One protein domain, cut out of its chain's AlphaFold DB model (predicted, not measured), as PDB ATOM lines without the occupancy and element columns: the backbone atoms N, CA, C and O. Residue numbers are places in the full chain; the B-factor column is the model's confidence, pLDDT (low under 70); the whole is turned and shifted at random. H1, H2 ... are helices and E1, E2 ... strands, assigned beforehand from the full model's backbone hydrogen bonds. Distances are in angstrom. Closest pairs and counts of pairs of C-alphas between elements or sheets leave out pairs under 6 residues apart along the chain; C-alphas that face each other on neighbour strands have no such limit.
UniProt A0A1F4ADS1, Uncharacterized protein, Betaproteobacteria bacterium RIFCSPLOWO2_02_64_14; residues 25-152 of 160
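Overview. This is residues 25 to 152 of the 160 residues of an uncharacterized protein of Betaproteobacteria bacterium RIFCSPLOWO2_02_64_14 (UniProt A0A1F4ADS1). A strongly twisted antiparallel sheet of six strands makes one end of the domain, and H2 and H3 make the other end, with the short helices H1 and H4 in the middle between them. H1 is over the sheet, H4 packs on the end of H2, and the link from H3 to E1 loops out around residue 79. The printed part has 128 residues, with four named helices and six named strands in the order H1 H2 H3 E1 E2 E3 E4 E5 E6 H4. The sheet runs E1 E6 E2 E3 E4 E5, and the class is mixed, helices and strands. The whole is compact, with a radius of gyration of the C-alphas of 14.8 A and spans of 43 by 31 by 25 A.

Arrangement. Start at the sheet with E2, residues 98 to 101, E3, residues 104 to 109, E4, residues 112 to 117, and E5, residues 120 to 123; they form a meander, each strand the antiparallel neighbour of the one before. In its hairpins look for N 99 and O 106 at 2.8 A, N 107 and O 114 at 2.8 A, and N 115 and O 122 at 2.7 A. On the other side of E2 is E6, residues 133 to 136, with N 100 and O 135 at 2.8 A; next comes the edge strand E1, residues 86 to 89, with N 136 and O 86 at 2.7 A. H1, residues 25 to 29, is on the sheet at a height of 9.4 A, only just over E3, on which 3 of its 5 C-alphas fall. H4, residues 140 to 147, is close to H1 but not clearly touching, the closest C-alphas being Phe 28 and Val 142, 7.2 A apart. H2, residues 40 to 53, touches H4 with residues 49 to 53 alone, about perpendicular at 81 degrees; the closest C-alphas, Ala 53 and Val 145, are 5.4 A apart. H3, residues 65 to 74, is close to H4 but not clearly touching, with C-alphas Met 72 and Ser 141 closest at 7.3 A. In the four helices every O i to N i+4 pair is within hydrogen-bond range.

Along the chain. Find C-alpha 25 at (43.172, 25.379, -53.849), where H1 begins. H2 runs 19.8 A from C-alpha 40 at (60.299, 28.212, -57.133), and H3 runs 14.2 A. E3 spans 15.0 A and E4 16.4 A. H4 spans 10.6 A and ends at C-alpha 147 at (44.354, 31.103, -41.519).

Size, cuts and confidence. The C-alphas farthest apart, Ser 60 and His 125, are 44.4 A apart. The printed part has no cut; the links H2 to H3 and H3 to E1 are long. Mean pLDDT of the printed part is 93.1, and residue 80 is under 70.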
ATOM      1  N   ALA A  25      44.036  25.780 -54.961       95.81
ATOM      2  CA  ALA A  25      43.172  25.379 -53.849       95.81
ATOM      3  C   ALA A  25      42.780  23.892 -53.952       95.81
ATOM      4  O   ALA A  25      42.852  23.151 -52.967       95.81
ATOM      5  N   THR A  26      42.462  23.431 -55.163       95.06
ATOM      6  CA  THR A  26      42.176  22.026 -55.467       95.06
ATOM      7  C   THR A  26      43.404  21.157 -55.177       95.06
ATOM      8  O   THR A  26      43.292  20.144 -54.480       95.06
ATOM      9  N   ALA A  27      44.591  21.566 -55.639       93.88
ATOM     10  CA  ALA A  27      45.843  20.852 -55.383       93.88
ATOM     11  C   ALA A  27      46.167  20.740 -53.885       93.88
ATOM     12  O   ALA A  27      46.507  19.657 -53.398       93.88
ATOM     13  N   PHE A  28      46.005  21.835 -53.140       95.44
ATOM     14  CA  PHE A  28      46.181  21.858 -51.692       95.44
ATOM     15  C   PHE A  28      45.186  20.954 -50.978       95.44
ATOM     16  O   PHE A  28      45.578  20.227 -50.066       95.44
ATOM     17  N   SER A  29      43.924  20.929 -51.421       95.06
ATOM     18  CA  SER A  29      42.931  20.007 -50.868       95.06
ATOM     19  C   SER A  29      43.362  18.549 -51.026       95.06
ATOM     20  O   SER A  29      43.078  17.718 -50.172       95.06
ATOM     21  N   ALA A  30      44.082  18.221 -52.100       91.44
ATOM     22  CA  ALA A  30      44.628  16.894 -52.352       91.44
ATOM     23  C   ALA A  30      45.990  16.652 -51.668       91.44
ATOM     24  O   ALA A  30      46.618  15.620 -51.909       91.44
ATOM     25  N   GLY A  31      46.459  17.579 -50.826       91.69
ATOM     26  CA  GLY A  31      47.724  17.473 -50.101       91.69
ATOM     27  C   GLY A  31      48.960  17.637 -50.982       91.69
ATOM     28  O   GLY A  31      50.000  17.054 -50.684       91.69
ATOM     29  N   HIS A  32      48.859  18.389 -52.081       91.69
ATOM     30  CA  HIS A  32      50.008  18.756 -52.911       91.69
ATOM     31  C   HIS A  32      50.472  20.180 -52.607       91.69
ATOM     32  O   HIS A  32      49.669  21.058 -52.304       91.69
ATOM     33  N   ARG A  33      51.779  20.407 -52.731       92.88
ATOM     34  CA  ARG A  33      52.413  21.728 -52.622       92.88
ATOM     35  C   ARG A  33      52.896  22.223 -53.991       92.88
ATOM     36  O   ARG A  33      53.021  21.419 -54.918       92.88
ATOM     37  N   PRO A  34      53.246  23.514 -54.135       92.44
ATOM     38  CA  PRO A  34      53.886  24.006 -55.349       92.44
ATOM     39  C   PRO A  34      55.203  23.270 -55.663       92.44
ATOM     40  O   PRO A  34      55.968  22.906 -54.761       92.44
ATOM     41  N   CYS A  35      55.472  23.052 -56.954       89.00
ATOM     42  CA  CYS A  35      56.711  22.436 -57.427       89.00
ATOM     43  C   CYS A  35      57.901  23.385 -57.220       89.00
ATOM     44  O   CYS A  35      57.843  24.553 -57.603       89.00
ATOM     45  N   ALA A  36      58.992  22.869 -56.651       87.69
ATOM     46  CA  ALA A  36      60.192  23.657 -56.379       87.69
ATOM     47  C   ALA A  36      60.968  24.022 -57.657       87.69
ATOM     48  O   ALA A  36      61.620  25.062 -57.691       87.69
ATOM     49  N   GLU A  37      60.922  23.189 -58.696       84.94
ATOM     50  CA  GLU A  37      61.601  23.466 -59.967       84.94
ATOM     51  C   GLU A  37      60.795  24.449 -60.817       84.94
ATOM     52  O   GLU A  37      61.315  25.474 -61.244       84.94
ATOM     53  N   CYS A  38      59.494  24.192 -60.963       86.06
ATOM     54  CA  CYS A  38      58.656  24.900 -61.928       86.06
ATOM     55  C   CYS A  38      58.062  26.200 -61.369       86.06
ATOM     56  O   CYS A  38      57.784  27.131 -62.117       86.06
ATOM     57  N   ARG A  39      57.851  26.280 -60.048       88.88
ATOM     58  CA  ARG A  39      57.263  27.448 -59.367       88.88
ATOM     59  C   ARG A  39      58.037  27.790 -58.097       88.88
ATOM     60  O   ARG A  39      57.469  27.848 -57.007       88.88
ATOM     61  N   ARG A  40      59.350  28.004 -58.243       90.06
ATOM     62  CA  ARG A  40      60.299  28.212 -57.133       90.06
ATOM     63  C   ARG A  40      59.854  29.286 -56.137       90.06
ATOM     64  O   ARG A  40      59.919  29.044 -54.935       90.06
ATOM     65  N   GLU A  41      59.395  30.439 -56.615       94.44
ATOM     66  CA  GLU A  41      58.947  31.542 -55.750       94.44
ATOM     67  C   GLU A  41      57.731  31.140 -54.915       94.44
ATOM     68  O   GLU A  41      57.775  31.204 -53.687       94.44
ATOM     69  N   ARG A  42      56.690  30.609 -55.567       94.88
ATOM     70  CA  ARG A  42      55.468  30.145 -54.897       94.88
ATOM     71  C   ARG A  42      55.735  28.997 -53.923       94.88
ATOM     72  O   ARG A  42      55.128  28.917 -52.859       94.88
ATOM     73  N   TYR A  43      56.671  28.117 -54.268       94.56
ATOM     74  CA  TYR A  43      57.160  27.068 -53.381       94.56
ATOM     75  C   TYR A  43      57.828  27.641 -52.122       94.56
ATOM     76  O   TYR A  43      57.515  27.197 -51.018       94.56
ATOM     77  N   ASN A  44      58.713  28.632 -52.264       95.50
ATOM     78  CA  ASN A  44      59.389  29.268 -51.129       95.50
ATOM     79  C   ASN A  44      58.406  30.038 -50.234       95.50
ATOM     80  O   ASN A  44      58.517  29.979 -49.006       95.50
ATOM     81  N   GLU A  45      57.433  30.719 -50.841       96.75
ATOM     82  CA  GLU A  45      56.348  31.406 -50.139       96.75
ATOM     83  C   GLU A  45      55.524  30.412 -49.311       96.75
ATOM     84  O   GLU A  45      55.391  30.578 -48.096       96.75
ATOM     85  N   PHE A  46      55.054  29.325 -49.938       96.62
ATOM     86  CA  PHE A  46      54.312  28.271 -49.247       96.62
ATOM     87  C   PHE A  46      55.135  27.643 -48.121       96.62
ATOM     88  O   PHE A  46      54.635  27.513 -47.008       96.62
ATOM     89  N   LYS A  47      56.405  27.288 -48.372       96.50
ATOM     90  CA  LYS A  47      57.285  26.690 -47.356       96.50
ATOM     91  C   LYS A  47      57.406  27.601 -46.132       96.50
ATOM     92  O   LYS A  47      57.247  27.137 -45.005       96.50
ATOM     93  N   THR A  48      57.657  28.890 -46.356       96.50
ATOM     94  CA  THR A  48      57.782  29.890 -45.287       96.50
ATOM     95  C   THR A  48      56.482  30.023 -44.494       96.50
ATOM     96  O   THR A  48      56.503  29.970 -43.263       96.50
ATOM     97  N   ALA A  49      55.342  30.140 -45.182       97.56
ATOM     98  CA  ALA A  49      54.034  30.236 -44.540       97.56
ATOM     99  C   ALA A  49      53.693  28.967 -43.740       97.56
ATOM    100  O   ALA A  49      53.215  29.055 -42.610       97.56
ATOM    101  N   TRP A  50      54.001  27.789 -44.288       97.88
ATOM    102  CA  TRP A  50      53.762  26.500 -43.646       97.88
ATOM    103  C   TRP A  50      54.551  26.342 -42.355       97.88
ATOM    104  O   TRP A  50      53.963  26.007 -41.328       97.88
ATOM    105  N   VAL A  51      55.848  26.650 -42.375       97.25
ATOM    106  CA  VAL A  51      56.702  26.615 -41.178       97.25
ATOM    107  C   VAL A  51      56.165  27.557 -40.101       97.25
ATOM    108  O   VAL A  51      56.013  27.155 -38.950       97.25
ATOM    109  N   LYS A  52      55.818  28.795 -40.479       96.56
ATOM    110  CA  LYS A  52      55.283  29.801 -39.551       96.56
ATOM    111  C   LYS A  52      53.950  29.373 -38.927       96.56
ATOM    112  O   LYS A  52      53.724  29.624 -37.748       96.56
ATOM    113  N   ALA A  53      53.071  28.745 -39.705       97.25
ATOM    114  CA  ALA A  53      51.745  28.326 -39.254       97.25
ATOM    115  C   ALA A  53      51.751  27.025 -38.425       97.25
ATOM    116  O   ALA A  53      50.768  26.733 -37.742       97.25
ATOM    117  N   ASN A  54      52.840  26.247 -38.473       96.88
ATOM    118  CA  ASN A  54      52.920  24.903 -37.894       96.88
ATOM    119  C   ASN A  54      54.162  24.678 -36.997       96.88
ATOM    120  O   ASN A  54      54.837  23.656 -37.143       96.88
ATOM    121  N   PRO A  55      54.470  25.564 -36.027       93.00
ATOM    122  CA  PRO A  55      55.708  25.488 -35.241       93.00
ATOM    123  C   PRO A  55      55.848  24.206 -34.403       93.00
ATOM    124  O   PRO A  55      56.958  23.818 -34.067       93.00
ATOM    125  N   GLY A  56      54.738  23.535 -34.068       92.62
ATOM    126  CA  GLY A  56      54.736  22.284 -33.299       92.62
ATOM    127  C   GLY A  56      54.818  21.000 -34.134       92.62
ATOM    128  O   GLY A  56      54.843  19.920 -33.554       92.62
ATOM    129  N   LEU A  57      54.822  21.088 -35.472       93.56
ATOM    130  CA  LEU A  57      54.830  19.909 -36.358       93.56
ATOM    131  C   LEU A  57      56.221  19.564 -36.910       93.56
ATOM    132  O   LEU A  57      56.384  18.529 -37.552       93.56
ATOM    133  N   ILE A  58      57.212  20.422 -36.674       92.88
ATOM    134  CA  ILE A  58      58.580  20.315 -37.191       92.88
ATOM    135  C   ILE A  58      59.578  20.714 -36.110       92.88
ATOM    136  O   ILE A  58      59.248  21.442 -35.176       92.88
ATOM    137  N   ARG A  59      60.819  20.242 -36.234       86.81
ATOM    138  CA  ARG A  59      61.845  20.437 -35.193       86.81
ATOM    139  C   ARG A  59      62.660  21.723 -35.341       86.81
ATOM    140  O   ARG A  59      63.390  22.078 -34.422       86.81
ATOM    141  N   SER A  60      62.595  22.383 -36.497       88.31
ATOM    142  CA  SER A  60      63.454  23.521 -36.856       88.31
ATOM    143  C   SER A  60      62.678  24.604 -37.601       88.31
ATOM    144  O   SER A  60      61.719  24.313 -38.307       88.31
ATOM    145  N   VAL A  61      63.145  25.852 -37.503       84.50
ATOM    146  CA  VAL A  61      62.612  27.016 -38.237       84.50
ATOM    147  C   VAL A  61      62.959  27.013 -39.731       84.50
ATOM    148  O   VAL A  61      62.397  27.787 -40.498       84.50
ATOM    149  N   ASN A  62      63.878  26.152 -40.173       89.69
ATOM    150  CA  ASN A  62      64.136  25.917 -41.594       89.69
ATOM    151  C   ASN A  62      64.317  24.414 -41.844       89.69
ATOM    152  O   ASN A  62      65.447  23.939 -41.990       89.69
ATOM    153  N   PRO A  63      63.220  23.642 -41.856       90.94
ATOM    154  CA  PRO A  63      63.298  22.205 -42.026       90.94
ATOM    155  C   PRO A  63      63.657  21.839 -43.476       90.94
ATOM    156  O   PRO A  63      63.366  22.601 -44.417       90.94
ATOM    157  N   PRO A  64      64.244  20.654 -43.711       92.81
ATOM    158  CA  PRO A  64      64.255  20.071 -45.043       92.81
ATOM    159  C   PRO A  64      62.812  19.856 -45.516       92.81
ATOM    160  O   PRO A  64      61.927  19.529 -44.726       92.81
ATOM    161  N   ILE A  65      62.560  20.006 -46.819       92.31
ATOM    162  CA  ILE A  65      61.196  19.882 -47.359       92.31
ATOM    163  C   ILE A  65      60.574  18.507 -47.093       92.31
ATOM    164  O   ILE A  65      59.371  18.414 -46.894       92.31
ATOM    165  N   ALA A  66      61.405  17.467 -46.985       92.62
ATOM    166  CA  ALA A  66      60.980  16.116 -46.643       92.62
ATOM    167  C   ALA A  66      60.239  16.030 -45.293       92.62
ATOM    168  O   ALA A  66      59.381  15.169 -45.128       92.62
ATOM    169  N   GLU A  67      60.540  16.911 -44.330       94.94
ATOM    170  CA  GLU A  67      59.836  16.942 -43.040       94.94
ATOM    171  C   GLU A  67      58.404  17.475 -43.211       94.94
ATOM    172  O   GLU A  67      57.458  16.877 -42.704       94.94
ATOM    173  N   ILE A  68      58.234  18.531 -44.014       94.31
ATOM    174  CA  ILE A  68      56.920  19.088 -44.380       94.31
ATOM    175  C   ILE A  68      56.132  18.076 -45.221       94.31
ATOM    176  O   ILE A  68      54.969  17.804 -44.929       94.31
ATOM    177  N   ASP A  69      56.776  17.475 -46.224       92.62
ATOM    178  CA  ASP A  69      56.165  16.474 -47.102       92.62
ATOM    179  C   ASP A  69      55.684  15.258 -46.303       92.62
ATOM    180  O   ASP A  69      54.614  14.724 -46.585       92.62
ATOM    181  N   LYS A  70      56.415  14.849 -45.259       93.00
ATOM    182  CA  LYS A  70      55.995  13.768 -44.357       93.00
ATOM    183  C   LYS A  70      54.710  14.116 -43.601       93.00
ATOM    184  O   LYS A  70      53.830  13.263 -43.502       93.00
ATOM    185  N   VAL A  71      54.594  15.342 -43.087       94.88
ATOM    186  CA  VAL A  71      53.375  15.806 -42.403       94.88
ATOM    187  C   VAL A  71      52.210  15.879 -43.389       94.88
ATOM    188  O   VAL A  71      51.179  15.254 -43.158       94.88
ATOM    189  N   MET A  72      52.392  16.549 -44.531       92.12
ATOM    190  CA  MET A  72      51.348  16.661 -45.554       92.12
ATOM    191  C   MET A  72      50.918  15.297 -46.105       92.12
ATOM    192  O   MET A  72      49.739  15.090 -46.377       92.12
ATOM    193  N   HIS A  73      51.843  14.346 -46.247       90.31
ATOM    194  CA  HIS A  73      51.525  12.983 -46.665       90.31
ATOM    195  C   HIS A  73      50.659  12.258 -45.628       90.31
ATOM    196  O   HIS A  73      49.663  11.635 -45.995       90.31
ATOM    197  N   ALA A  74      50.998  12.377 -44.340       91.81
ATOM    198  CA  ALA A  74      50.212  11.796 -43.253       91.81
ATOM    199  C   ALA A  74      48.803  12.407 -43.152       91.81
ATOM    200  O   ALA A  74      47.860  11.704 -42.811       91.81
ATOM    201  N   GLU A  75      48.646  13.687 -43.492       93.31
ATOM    202  CA  GLU A  75      47.351  14.379 -43.539       93.31
ATOM    203  C   GLU A  75      46.595  14.196 -44.865       93.31
ATOM    204  O   GLU A  75      45.493  14.715 -45.026       93.31
ATOM    205  N   ARG A  76      47.173  13.498 -45.846       86.44
ATOM    206  CA  ARG A  76      46.555  13.314 -47.164       86.44
ATOM    207  C   ARG A  76      45.760  12.020 -47.257       86.44
ATOM    208  O   ARG A  76      44.677  12.020 -47.842       86.44
ATOM    209  N   ALA A  77      46.301  10.913 -46.752       85.62
ATOM    210  CA  ALA A  77      45.744   9.587 -46.999       85.62
ATOM    211  C   ALA A  77      45.824   8.673 -45.775       85.62
ATOM    212  O   ALA A  77      46.839   8.620 -45.082       85.62
ATOM    213  N   LEU A  78      44.752   7.913 -45.549       81.06
ATOM    214  CA  LEU A  78      44.712   6.862 -44.537       81.06
ATOM    215  C   LEU A  78      45.402   5.590 -45.048       81.06
ATOM    216  O   LEU A  78      45.382   5.271 -46.242       81.06
ATOM    217  N   ARG A  79      45.991   4.819 -44.126       72.38
ATOM    218  CA  ARG A  79      46.504   3.476 -44.433       72.38
ATOM    219  C   ARG A  79      45.328   2.573 -44.815       72.38
ATOM    220  O   ARG A  79      44.429   2.385 -44.007       72.38
ATOM    221  N   GLY A  80      45.355   2.016 -46.026       67.94
ATOM    222  CA  GLY A  80      44.264   1.190 -46.567       67.94
ATOM    223  C   GLY A  80      43.337   1.911 -47.552       67.94
ATOM    224  O   GLY A  80      42.427   1.286 -48.083       67.94
ATOM    225  N   GLY A  81      43.601   3.188 -47.850       71.44
ATOM    226  CA  GLY A  81      42.817   3.984 -48.793       71.44
ATOM    227  C   GLY A  81      41.869   4.955 -48.094       71.44
ATOM    228  O   GLY A  81      41.518   4.791 -46.928       71.44
ATOM    229  N   GLY A  82      41.479   6.006 -48.814       77.25
ATOM    230  CA  GLY A  82      40.663   7.092 -48.278       77.25
ATOM    231  C   GLY A  82      41.475   8.317 -47.862       77.25
ATOM    232  O   GLY A  82      42.705   8.295 -47.761       77.25
ATOM    233  N   LYS A  83      40.755   9.418 -47.668       85.12
ATOM    234  CA  LYS A  83      41.311  10.741 -47.398       85.12
ATOM    235  C   LYS A  83      41.216  11.053 -45.910       85.12
ATOM    236  O   LYS A  83      40.179  10.800 -45.299       85.12
ATOM    237  N   VAL A  84      42.277  11.612 -45.335       90.44
ATOM    238  CA  VAL A  84      42.205  12.141 -43.968       90.44
ATOM    239  C   VAL A  84      41.346  13.397 -44.004       90.44
ATOM    240  O   VAL A  84      41.586  14.305 -44.797       90.44
ATOM    241  N   THR A  85      40.318  13.416 -43.168       94.75
ATOM    242  CA  THR A  85      39.383  14.531 -43.033       94.75
ATOM    243  C   THR A  85      39.145  14.798 -41.554       94.75
ATOM    244  O   THR A  85      39.434  13.951 -40.708       94.75
ATOM    245  N   PHE A  86      38.653  15.987 -41.238       95.50
ATOM    246  CA  PHE A  86      38.238  16.355 -39.888       95.50
ATOM    247  C   PHE A  86      37.012  17.255 -39.970       95.50
ATOM    248  O   PHE A  86      36.822  17.928 -40.980       95.50
ATOM    249  N   ASP A  87      36.192  17.286 -38.927       96.69
ATOM    250  CA  ASP A  87      35.004  18.134 -38.908       96.69
ATOM    251  C   ASP A  87      35.313  19.483 -38.250       96.69
ATOM    252  O   ASP A  87      36.036  19.556 -37.253       96.69
ATOM    253  N   ALA A  88      34.764  20.559 -38.810       96.81
ATOM    254  CA  ALA A  88      34.860  21.901 -38.243       96.81
ATOM    255  C   ALA A  88      33.622  22.742 -38.603       96.81
ATOM    256  O   ALA A  88      33.025  22.516 -39.661       96.81
ATOM    257  N   PRO A  89      33.231  23.723 -37.766       96.56
ATOM    258  CA  PRO A  89      32.182  24.678 -38.117       96.56
ATOM    259  C   PRO A  89      32.568  25.482 -39.358       96.56
ATOM    260  O   PRO A  89      33.702  25.952 -39.461       96.56
ATOM    261  N   LEU A  90      31.622  25.703 -40.277       95.50
ATOM    262  CA  LEU A  90      31.859  26.510 -41.482       95.50
ATOM    263  C   LEU A  90      32.412  27.905 -41.164       95.50
ATOM    264  O   LEU A  90      33.292  28.387 -41.873       95.50
ATOM    265  N   ALA A  91      31.926  28.528 -40.090       95.12
ATOM    266  CA  ALA A  91      32.360  29.849 -39.638       95.12
ATOM    267  C   ALA A  91      33.857  29.925 -39.282       95.12
ATOM    268  O   ALA A  91      34.442  31.004 -39.354       95.12
ATOM    269  N   ASP A  92      34.483  28.798 -38.936       95.88
ATOM    270  CA  ASP A  92      35.883  28.749 -38.503       95.88
ATOM    271  C   ASP A  92      36.855  28.496 -39.666       95.88
ATOM    272  O   ASP A  92      38.084  28.540 -39.496       95.88
ATOM    273  N   LEU A  93      36.330  28.177 -40.853       97.12
ATOM    274  CA  LEU A  93      37.138  27.769 -41.992       97.12
ATOM    275  C   LEU A  93      37.623  28.982 -42.796       97.12
ATOM    276  O   LEU A  93      36.813  29.780 -43.268       97.12
ATOM    277  N   PRO A  94      38.946  29.132 -42.998       97.31
ATOM    278  CA  PRO A  94      39.481  30.229 -43.790       97.31
ATOM    279  C   PRO A  94      39.209  30.023 -45.291       97.31
ATOM    280  O   PRO A  94      39.106  28.874 -45.749       97.31
ATOM    281  N   PRO A  95      39.169  31.112 -46.084       97.25
ATOM    282  CA  PRO A  95      39.127  31.032 -47.540       97.25
ATOM    283  C   PRO A  95      40.239  30.140 -48.105       97.25
ATOM    284  O   PRO A  95      41.371  30.178 -47.628       97.25
ATOM    285  N   GLY A  96      39.920  29.350 -49.129       97.31
ATOM    286  CA  GLY A  96      40.831  28.355 -49.707       97.31
ATOM    287  C   GLY A  96      40.582  26.931 -49.205       97.31
ATOM    288  O   GLY A  96      41.105  25.973 -49.775       97.31
ATOM    289  N   THR A  97      39.775  26.771 -48.154       98.12
ATOM    290  CA  THR A  97      39.484  25.465 -47.556       98.12
ATOM    291  C   THR A  97      38.428  24.717 -48.359       98.12
ATOM    292  O   THR A  97      37.334  25.230 -48.581       98.12
ATOM    293  N   PHE A  98      38.730  23.482 -48.748       97.88
ATOM    294  CA  PHE A  98      37.758  22.566 -49.325       97.88
ATOM    295  C   PHE A  98      37.058  21.768 -48.234       97.88
ATOM    296  O   PHE A  98      37.694  21.274 -47.297       97.88
ATOM    297  N   ILE A  99      35.760  21.585 -48.418       97.50
ATOM    298  CA  ILE A  99      34.891  20.771 -47.580       97.50
ATOM    299  C   ILE A  99      34.067  19.818 -48.441       97.50
ATOM    300  O   ILE A  99      33.824  20.069 -49.620       97.50
ATOM    301  N   GLU A 100      33.607  18.744 -47.827       95.56
ATOM    302  CA  GLU A 100      32.539  17.896 -48.325       95.56
ATOM    303  C   GLU A 100      31.262  18.241 -47.558       95.56
ATOM    304  O   GLU A 100      31.234  18.227 -46.322       95.56
ATOM    305  N   PHE A 101      30.201  18.563 -48.295       90.25
ATOM    306  CA  PHE A 101      28.873  18.762 -47.730       90.25
ATOM    307  C   PHE A 101      27.836  18.034 -48.586       90.25
ATOM    308  O   PHE A 101      27.636  18.344 -49.762       90.25
ATOM    309  N   GLY A 102      27.186  17.022 -48.007       87.62
ATOM    310  CA  GLY A 102      26.345  16.100 -48.769       87.62
ATOM    311  C   GLY A 102      27.183  15.278 -49.752       87.62
ATOM    312  O   GLY A 102      27.994  14.461 -49.330       87.62
ATOM    313  N   LYS A 103      26.967  15.477 -51.057       87.25
ATOM    314  CA  LYS A 103      27.734  14.830 -52.141       87.25
ATOM    315  C   LYS A 103      28.668  15.797 -52.876       87.25
ATOM    316  O   LYS A 103      29.368  15.381 -53.795       87.25
ATOM    317  N   ASP A 104      28.648  17.070 -52.495       93.00
ATOM    318  CA  ASP A 104      29.371  18.122 -53.191       93.00
ATOM    319  C   ASP A 104      30.701  18.418 -52.491       93.00
ATOM    320  O   ASP A 104      30.767  18.542 -51.265       93.00
ATOM    321  N   ALA A 105      31.748  18.609 -53.294       95.88
ATOM    322  CA  ALA A 105      32.961  19.285 -52.859       95.88
ATOM    323  C   ALA A 105      32.750  20.797 -52.996       95.88
ATOM    324  O   ALA A 105      32.491  21.302 -54.093       95.88
ATOM    325  N   LEU A 106      32.851  21.516 -51.882       97.50
ATOM    326  CA  LEU A 106      32.679  22.962 -51.837       97.50
ATOM    327  C   LEU A 106      33.988  23.631 -51.417       97.50
ATOM    328  O   LEU A 106      34.686  23.155 -50.525       97.50
ATOM    329  N   LEU A 107      34.297  24.762 -52.034       98.06
ATOM    330  CA  LEU A 107      35.359  25.668 -51.633       98.06
ATOM    331  C   LEU A 107      34.762  26.777 -50.760       98.06
ATOM    332  O   LEU A 107      33.849  27.491 -51.182       98.06
ATOM    333  N   VAL A 108      35.312  26.951 -49.561       97.62
ATOM    334  CA  VAL A 108      35.100  28.146 -48.742       97.62
ATOM    335  C   VAL A 108      35.865  29.292 -49.394       97.62
ATOM    336  O   VAL A 108      37.095  29.250 -49.480       97.62
ATOM    337  N   TRP A 109      35.156  30.315 -49.875       96.00
ATOM    338  CA  TRP A 109      35.779  31.421 -50.596       96.00
ATOM    339  C   TRP A 109      35.135  32.770 -50.288       96.00
ATOM    340  O   TRP A 109      33.982  33.025 -50.633       96.00
ATOM    341  N   ARG A 110      35.924  33.676 -49.695       87.31
ATOM    342  CA  ARG A 110      35.549  35.066 -49.372       87.31
ATOM    343  C   ARG A 110      34.197  35.166 -48.653       87.31
ATOM    344  O   ARG A 110      34.145  34.988 -47.445       87.31
ATOM    345  N   HIS A 111      33.129  35.465 -49.390       81.75
ATOM    346  CA  HIS A 111      31.789  35.737 -48.866       81.75
ATOM    347  C   HIS A 111      30.805  34.576 -49.079       81.75
ATOM    348  O   HIS A 111      29.596  34.790 -49.028       81.75
ATOM    349  N   GLY A 112      31.278  33.359 -49.360       92.56
ATOM    350  CA  GLY A 112      30.378  32.221 -49.499       92.56
ATOM    351  C   GLY A 112      31.052  30.895 -49.820       92.56
ATOM    352  O   GLY A 112      32.256  30.710 -49.636       92.56
ATOM    353  N   LEU A 113      30.226  29.966 -50.301       96.44
ATOM    354  CA  LEU A 113      30.637  28.642 -50.746       96.44
ATOM    355  C   LEU A 113      30.514  28.537 -52.262       96.44
ATOM    356  O   LEU A 113      29.525  28.980 -52.857       96.44
ATOM    357  N   LEU A 114      31.511  27.908 -52.867       96.94
ATOM    358  CA  LEU A 114      31.546  27.614 -54.289       96.94
ATOM    359  C   LEU A 114      31.555  26.103 -54.491       96.94
ATOM    360  O   LEU A 114      32.424  25.420 -53.962       96.94
ATOM    361  N   ARG A 115      30.614  25.567 -55.266       97.00
ATOM    362  CA  ARG A 115      30.630  24.164 -55.676       97.00
ATOM    363  C   ARG A 115      31.704  23.960 -56.730       97.00
ATOM    364  O   ARG A 115      31.710  24.659 -57.742       97.00
ATOM    365  N   TRP A 116      32.584  22.998 -56.484       97.12
ATOM    366  CA  TRP A 116      33.659  22.627 -57.392       97.12
ATOM    367  C   TRP A 116      33.190  21.609 -58.431       97.12
ATOM    368  O   TRP A 116      32.415  20.698 -58.136       97.12
ATOM    369  N   SER A 117      33.708  21.745 -59.647       93.06
ATOM    370  CA  SER A 117      33.581  20.777 -60.732       93.06
ATOM    371  C   SER A 117      34.835  20.815 -61.605       93.06
ATOM    372  O   SER A 117      35.594  21.782 -61.565       93.06
ATOM    373  N   PHE A 118      35.024  19.814 -62.466       88.88
ATOM    374  CA  PHE A 118      36.108  19.837 -63.457       88.88
ATOM    375  C   PHE A 118      36.021  21.020 -64.434       88.88
ATOM    376  O   PHE A 118      37.039  21.420 -64.988       88.88
ATOM    377  N   SER A 119      34.825  21.579 -64.641       90.06
ATOM    378  CA  SER A 119      34.596  22.750 -65.494       90.06
ATOM    379  C   SER A 119      34.777  24.092 -64.782       90.06
ATOM    380  O   SER A 119      34.642  25.125 -65.430       90.06
ATOM    381  N   GLY A 120      35.037  24.100 -63.473       93.69
ATOM    382  CA  GLY A 120      35.142  25.327 -62.689       93.69
ATOM    383  C   GLY A 120      34.216  25.365 -61.477       93.69
ATOM    384  O   GLY A 120      33.670  24.344 -61.039       93.69
ATOM    385  N   TYR A 121      34.034  26.568 -60.944       96.06
ATOM    386  CA  TYR A 121      33.226  26.839 -59.764       96.06
ATOM    387  C   TYR A 121      31.849  27.400 -60.099       96.06
ATOM    388  O   TYR A 121      31.666  28.133 -61.066       96.06
ATOM    389  N   SER A 122      30.878  27.094 -59.240       95.44
ATOM    390  CA  SER A 122      29.545  27.704 -59.267       95.44
ATOM    391  C   SER A 122      29.112  28.114 -57.863       95.44
ATOM    392  O   SER A 122      29.452  27.458 -56.879       95.44
ATOM    393  N   ARG A 123      28.374  29.218 -57.740       94.69
ATOM    394  CA  ARG A 123      27.936  29.729 -56.438       94.69
ATOM    395  C   ARG A 123      26.889  28.816 -55.804       94.69
ATOM    396  O   ARG A 123      25.938  28.392 -56.457       94.69
ATOM    397  N   VAL A 124      27.018  28.572 -54.504       94.50
ATOM    398  CA  VAL A 124      25.956  27.943 -53.714       94.50
ATOM    399  C   VAL A 124      24.994  29.031 -53.231       94.50
ATOM    400  O   VAL A 124      25.366  29.873 -52.419       94.50
ATOM    401  N   HIS A 125      23.758  29.024 -53.738       88.81
ATOM    402  CA  HIS A 125      22.752  30.049 -53.417       88.81
ATOM    403  C   HIS A 125      22.120  29.894 -52.029       88.81
ATOM    404  O   HIS A 125      21.661  30.873 -51.448       88.81
ATOM    405  N   SER A 126      22.118  28.679 -51.484       90.38
ATOM    406  CA  SER A 126      21.587  28.377 -50.150       90.38
ATOM    407  C   SER A 126      22.651  27.631 -49.348       90.38
ATOM    408  O   SER A 126      22.590  26.403 -49.250       90.38
ATOM    409  N   PRO A 127      23.691  28.334 -48.858       90.56
ATOM    410  CA  PRO A 127      24.727  27.699 -48.060       90.56
ATOM    411  C   PRO A 127      24.148  27.213 -46.717       90.56
ATOM    412  O   PRO A 127      23.171  27.787 -46.227       90.56
ATOM    413  N   PRO A 128      24.744  26.180 -46.100       91.56
ATOM    414  CA  PRO A 128      24.375  25.750 -44.755       91.56
ATOM    415  C   PRO A 128      24.615  26.862 -43.728       91.56
ATOM    416  O   PRO A 128      25.333  27.831 -43.990       91.56
ATOM    417  N   ALA A 129      24.042  26.708 -42.533       93.88
ATOM    418  CA  ALA A 129      24.254  27.663 -41.454       93.88
ATOM    419  C   ALA A 129      25.751  27.750 -41.080       93.88
ATOM    420  O   ALA A 129      26.447  26.735 -41.107       93.88
ATOM    421  N   PRO A 130      26.273  28.918 -40.658       92.50
ATOM    422  CA  PRO A 130      27.687  29.058 -40.292       92.50
ATOM    423  C   PRO A 130      28.153  28.111 -39.170       92.50
ATOM    424  O   PRO A 130      29.319  27.730 -39.124       92.50
ATOM    425  N   SER A 131      27.246  27.704 -38.278       95.19
ATOM    426  CA  SER A 131      27.513  26.740 -37.202       95.19
ATOM    427  C   SER A 131      27.495  25.278 -37.658       95.19
ATOM    428  O   SER A 131      27.822  24.390 -36.871       95.19
ATOM    429  N   THR A 132      27.099  24.999 -38.902       95.06
ATOM    430  CA  THR A 132      27.076  23.642 -39.443       95.06
ATOM    431  C   THR A 132      28.491  23.072 -39.473       95.06
ATOM    432  O   THR A 132      29.410  23.694 -40.008       95.06
ATOM    433  N   LEU A 133      28.657  21.873 -38.909       95.44
ATOM    434  CA  LEU A 133      29.894  21.110 -39.029       95.44
ATOM    435  C   LEU A 133      30.009  20.565 -40.452       95.44
ATOM    436  O   LEU A 133      29.107  19.881 -40.937       95.44
ATOM    437  N   ALA A 134      31.119  20.876 -41.112       95.25
ATOM    438  CA  ALA A 134      31.451  20.366 -42.429       95.25
ATOM    439  C   ALA A 134      32.698  19.488 -42.357       95.25
ATOM    440  O   ALA A 134      33.626  19.770 -41.595       95.25
ATOM    441  N   ARG A 135      32.729  18.453 -43.201       97.00
ATOM    442  CA  ARG A 135      33.885  17.572 -43.321       97.00
ATOM    443  C   ARG A 135      34.959  18.265 -44.142       97.00
ATOM    444  O   ARG A 135      34.794  18.483 -45.338       97.00
ATOM    445  N   VAL A 136      36.072  18.607 -43.520       97.69
ATOM    446  CA  VAL A 136      37.172  19.325 -44.156       97.69
ATOM    447  C   VAL A 136      38.033  18.364 -44.963       97.69
ATOM    448  O   VAL A 136      38.545  17.368 -44.455       97.69
ATOM    449  N   LEU A 137      38.194  18.696 -46.240       96.81
ATOM    450  CA  LEU A 137      39.001  17.963 -47.207       96.81
ATOM    451  C   LEU A 137      40.426  18.517 -47.303       96.81
ATOM    452  O   LEU A 137      41.328  17.800 -47.720       96.81
ATOM    453  N   THR A 138      40.647  19.789 -46.981       97.50
ATOM    454  CA  THR A 138      42.000  20.357 -46.976       97.50
ATOM    455  C   THR A 138      42.790  19.873 -45.754       97.50
ATOM    456  O   THR A 138      42.262  19.947 -44.645       97.50
ATOM    457  N   PRO A 139      44.055  19.429 -45.908       97.38
ATOM    458  CA  PRO A 139      44.905  19.030 -44.787       97.38
ATOM    459  C   PRO A 139      44.969  20.085 -43.678       97.38
ATOM    460  O   PRO A 139      45.072  21.284 -43.957       97.38
ATOM    461  N   ALA A 140      44.946  19.652 -42.417       97.38
ATOM    462  CA  ALA A 140      44.861  20.556 -41.270       97.38
ATOM    463  C   ALA A 140      46.036  21.551 -41.209       97.38
ATOM    464  O   ALA A 140      45.822  22.734 -40.927       97.38
ATOM    465  N   SER A 141      47.259  21.115 -41.529       97.69
ATOM    466  CA  SER A 141      48.425  22.006 -41.596       97.69
ATOM    467  C   SER A 141      48.294  23.094 -42.668       97.69
ATOM    468  O   SER A 141      48.774  24.213 -42.475       97.69
ATOM    469  N   VAL A 142      47.593  22.809 -43.769       98.25
ATOM    470  CA  VAL A 142      47.333  23.764 -44.854       98.25
ATOM    471  C   VAL A 142      46.187  24.712 -44.493       98.25
ATOM    472  O   VAL A 142      46.276  25.908 -44.760       98.25
ATOM    473  N   VAL A 143      45.156  24.236 -43.791       98.31
ATOM    474  CA  VAL A 143      44.111  25.116 -43.236       98.31
ATOM    475  C   VAL A 143      44.722  26.156 -42.287       98.31
ATOM    476  O   VAL A 143      44.362  27.332 -42.341       98.31
ATOM    477  N   ARG A 144      45.711  25.771 -41.464       98.31
ATOM    478  CA  ARG A 144      46.467  26.721 -40.622       98.31
ATOM    479  C   ARG A 144      47.253  27.740 -41.453       98.31
ATOM    480  O   ARG A 144      47.301  28.909 -41.080       98.31
ATOM    481  N   VAL A 145      47.816  27.326 -42.591       98.31
ATOM    482  CA  VAL A 145      48.488  28.231 -43.541       98.31
ATOM    483  C   VAL A 145      47.518  29.273 -44.089       98.31
ATOM    484  O   VAL A 145      47.811  30.466 -44.014       98.31
ATOM    485  N   PHE A 146      46.332  28.866 -44.540       98.12
ATOM    486  CA  PHE A 146      45.311  29.805 -45.013       98.12
ATOM    487  C   PHE A 146      44.856  30.768 -43.916       98.12
ATOM    488  O   PHE A 146      44.757  31.973 -44.141       98.12
ATOM    489  N   ARG A 147      44.689  30.271 -42.684       97.38
ATOM    490  CA  ARG A 147      44.354  31.103 -41.519       97.38
ATOM    491  C   ARG A 147      45.426  32.154 -41.202       97.38
ATOM    492  O   ARG A 147      45.105  33.191 -40.633       97.38
ATOM    493  N   SER A 148      46.681  31.916 -41.590       96.38
ATOM    494  CA  SER A 148      47.782  32.877 -41.438       96.38
ATOM    495  C   SER A 148      47.833  33.958 -42.530       96.38
ATOM    496  O   SER A 148      48.713  34.817 -42.490       96.38
ATOM    497  N   GLY A 149      46.895  33.933 -43.485       95.94
ATOM    498  CA  GLY A 149      46.760  34.922 -44.558       95.94
ATOM    499  C   GLY A 149      47.311  34.481 -45.915       95.94
ATOM    500  O   GLY A 149      47.280  35.264 -46.861       95.94
ATOM    501  N   PHE A 150      47.797  33.244 -46.049       96.94
ATOM    502  CA  PHE A 150      48.193  32.706 -47.352       96.94
ATOM    503  C   PHE A 150      46.948  32.463 -48.215       96.94
ATOM    504  O   PHE A 150      46.081  31.672 -47.847       96.94
ATOM    505  N   VAL A 151      46.865  33.110 -49.377       95.19
ATOM    506  CA  VAL A 151      45.721  32.979 -50.291       95.19
ATOM    507  C   VAL A 151      46.105  32.059 -51.449       95.19
ATOM    508  O   VAL A 151      47.037  32.401 -52.182       95.19
ATOM    509  N   PRO A 152      45.440  30.902 -51.642       95.44
ATOM    510  CA  PRO A 152      45.730  30.030 -52.772       95.44
ATOM    511  C   PRO A 152      45.247  30.640 -54.093       95.44
ATOM    512  O   PRO A 152      44.254  31.367 -54.135       95.44
TER     513      PRO A 152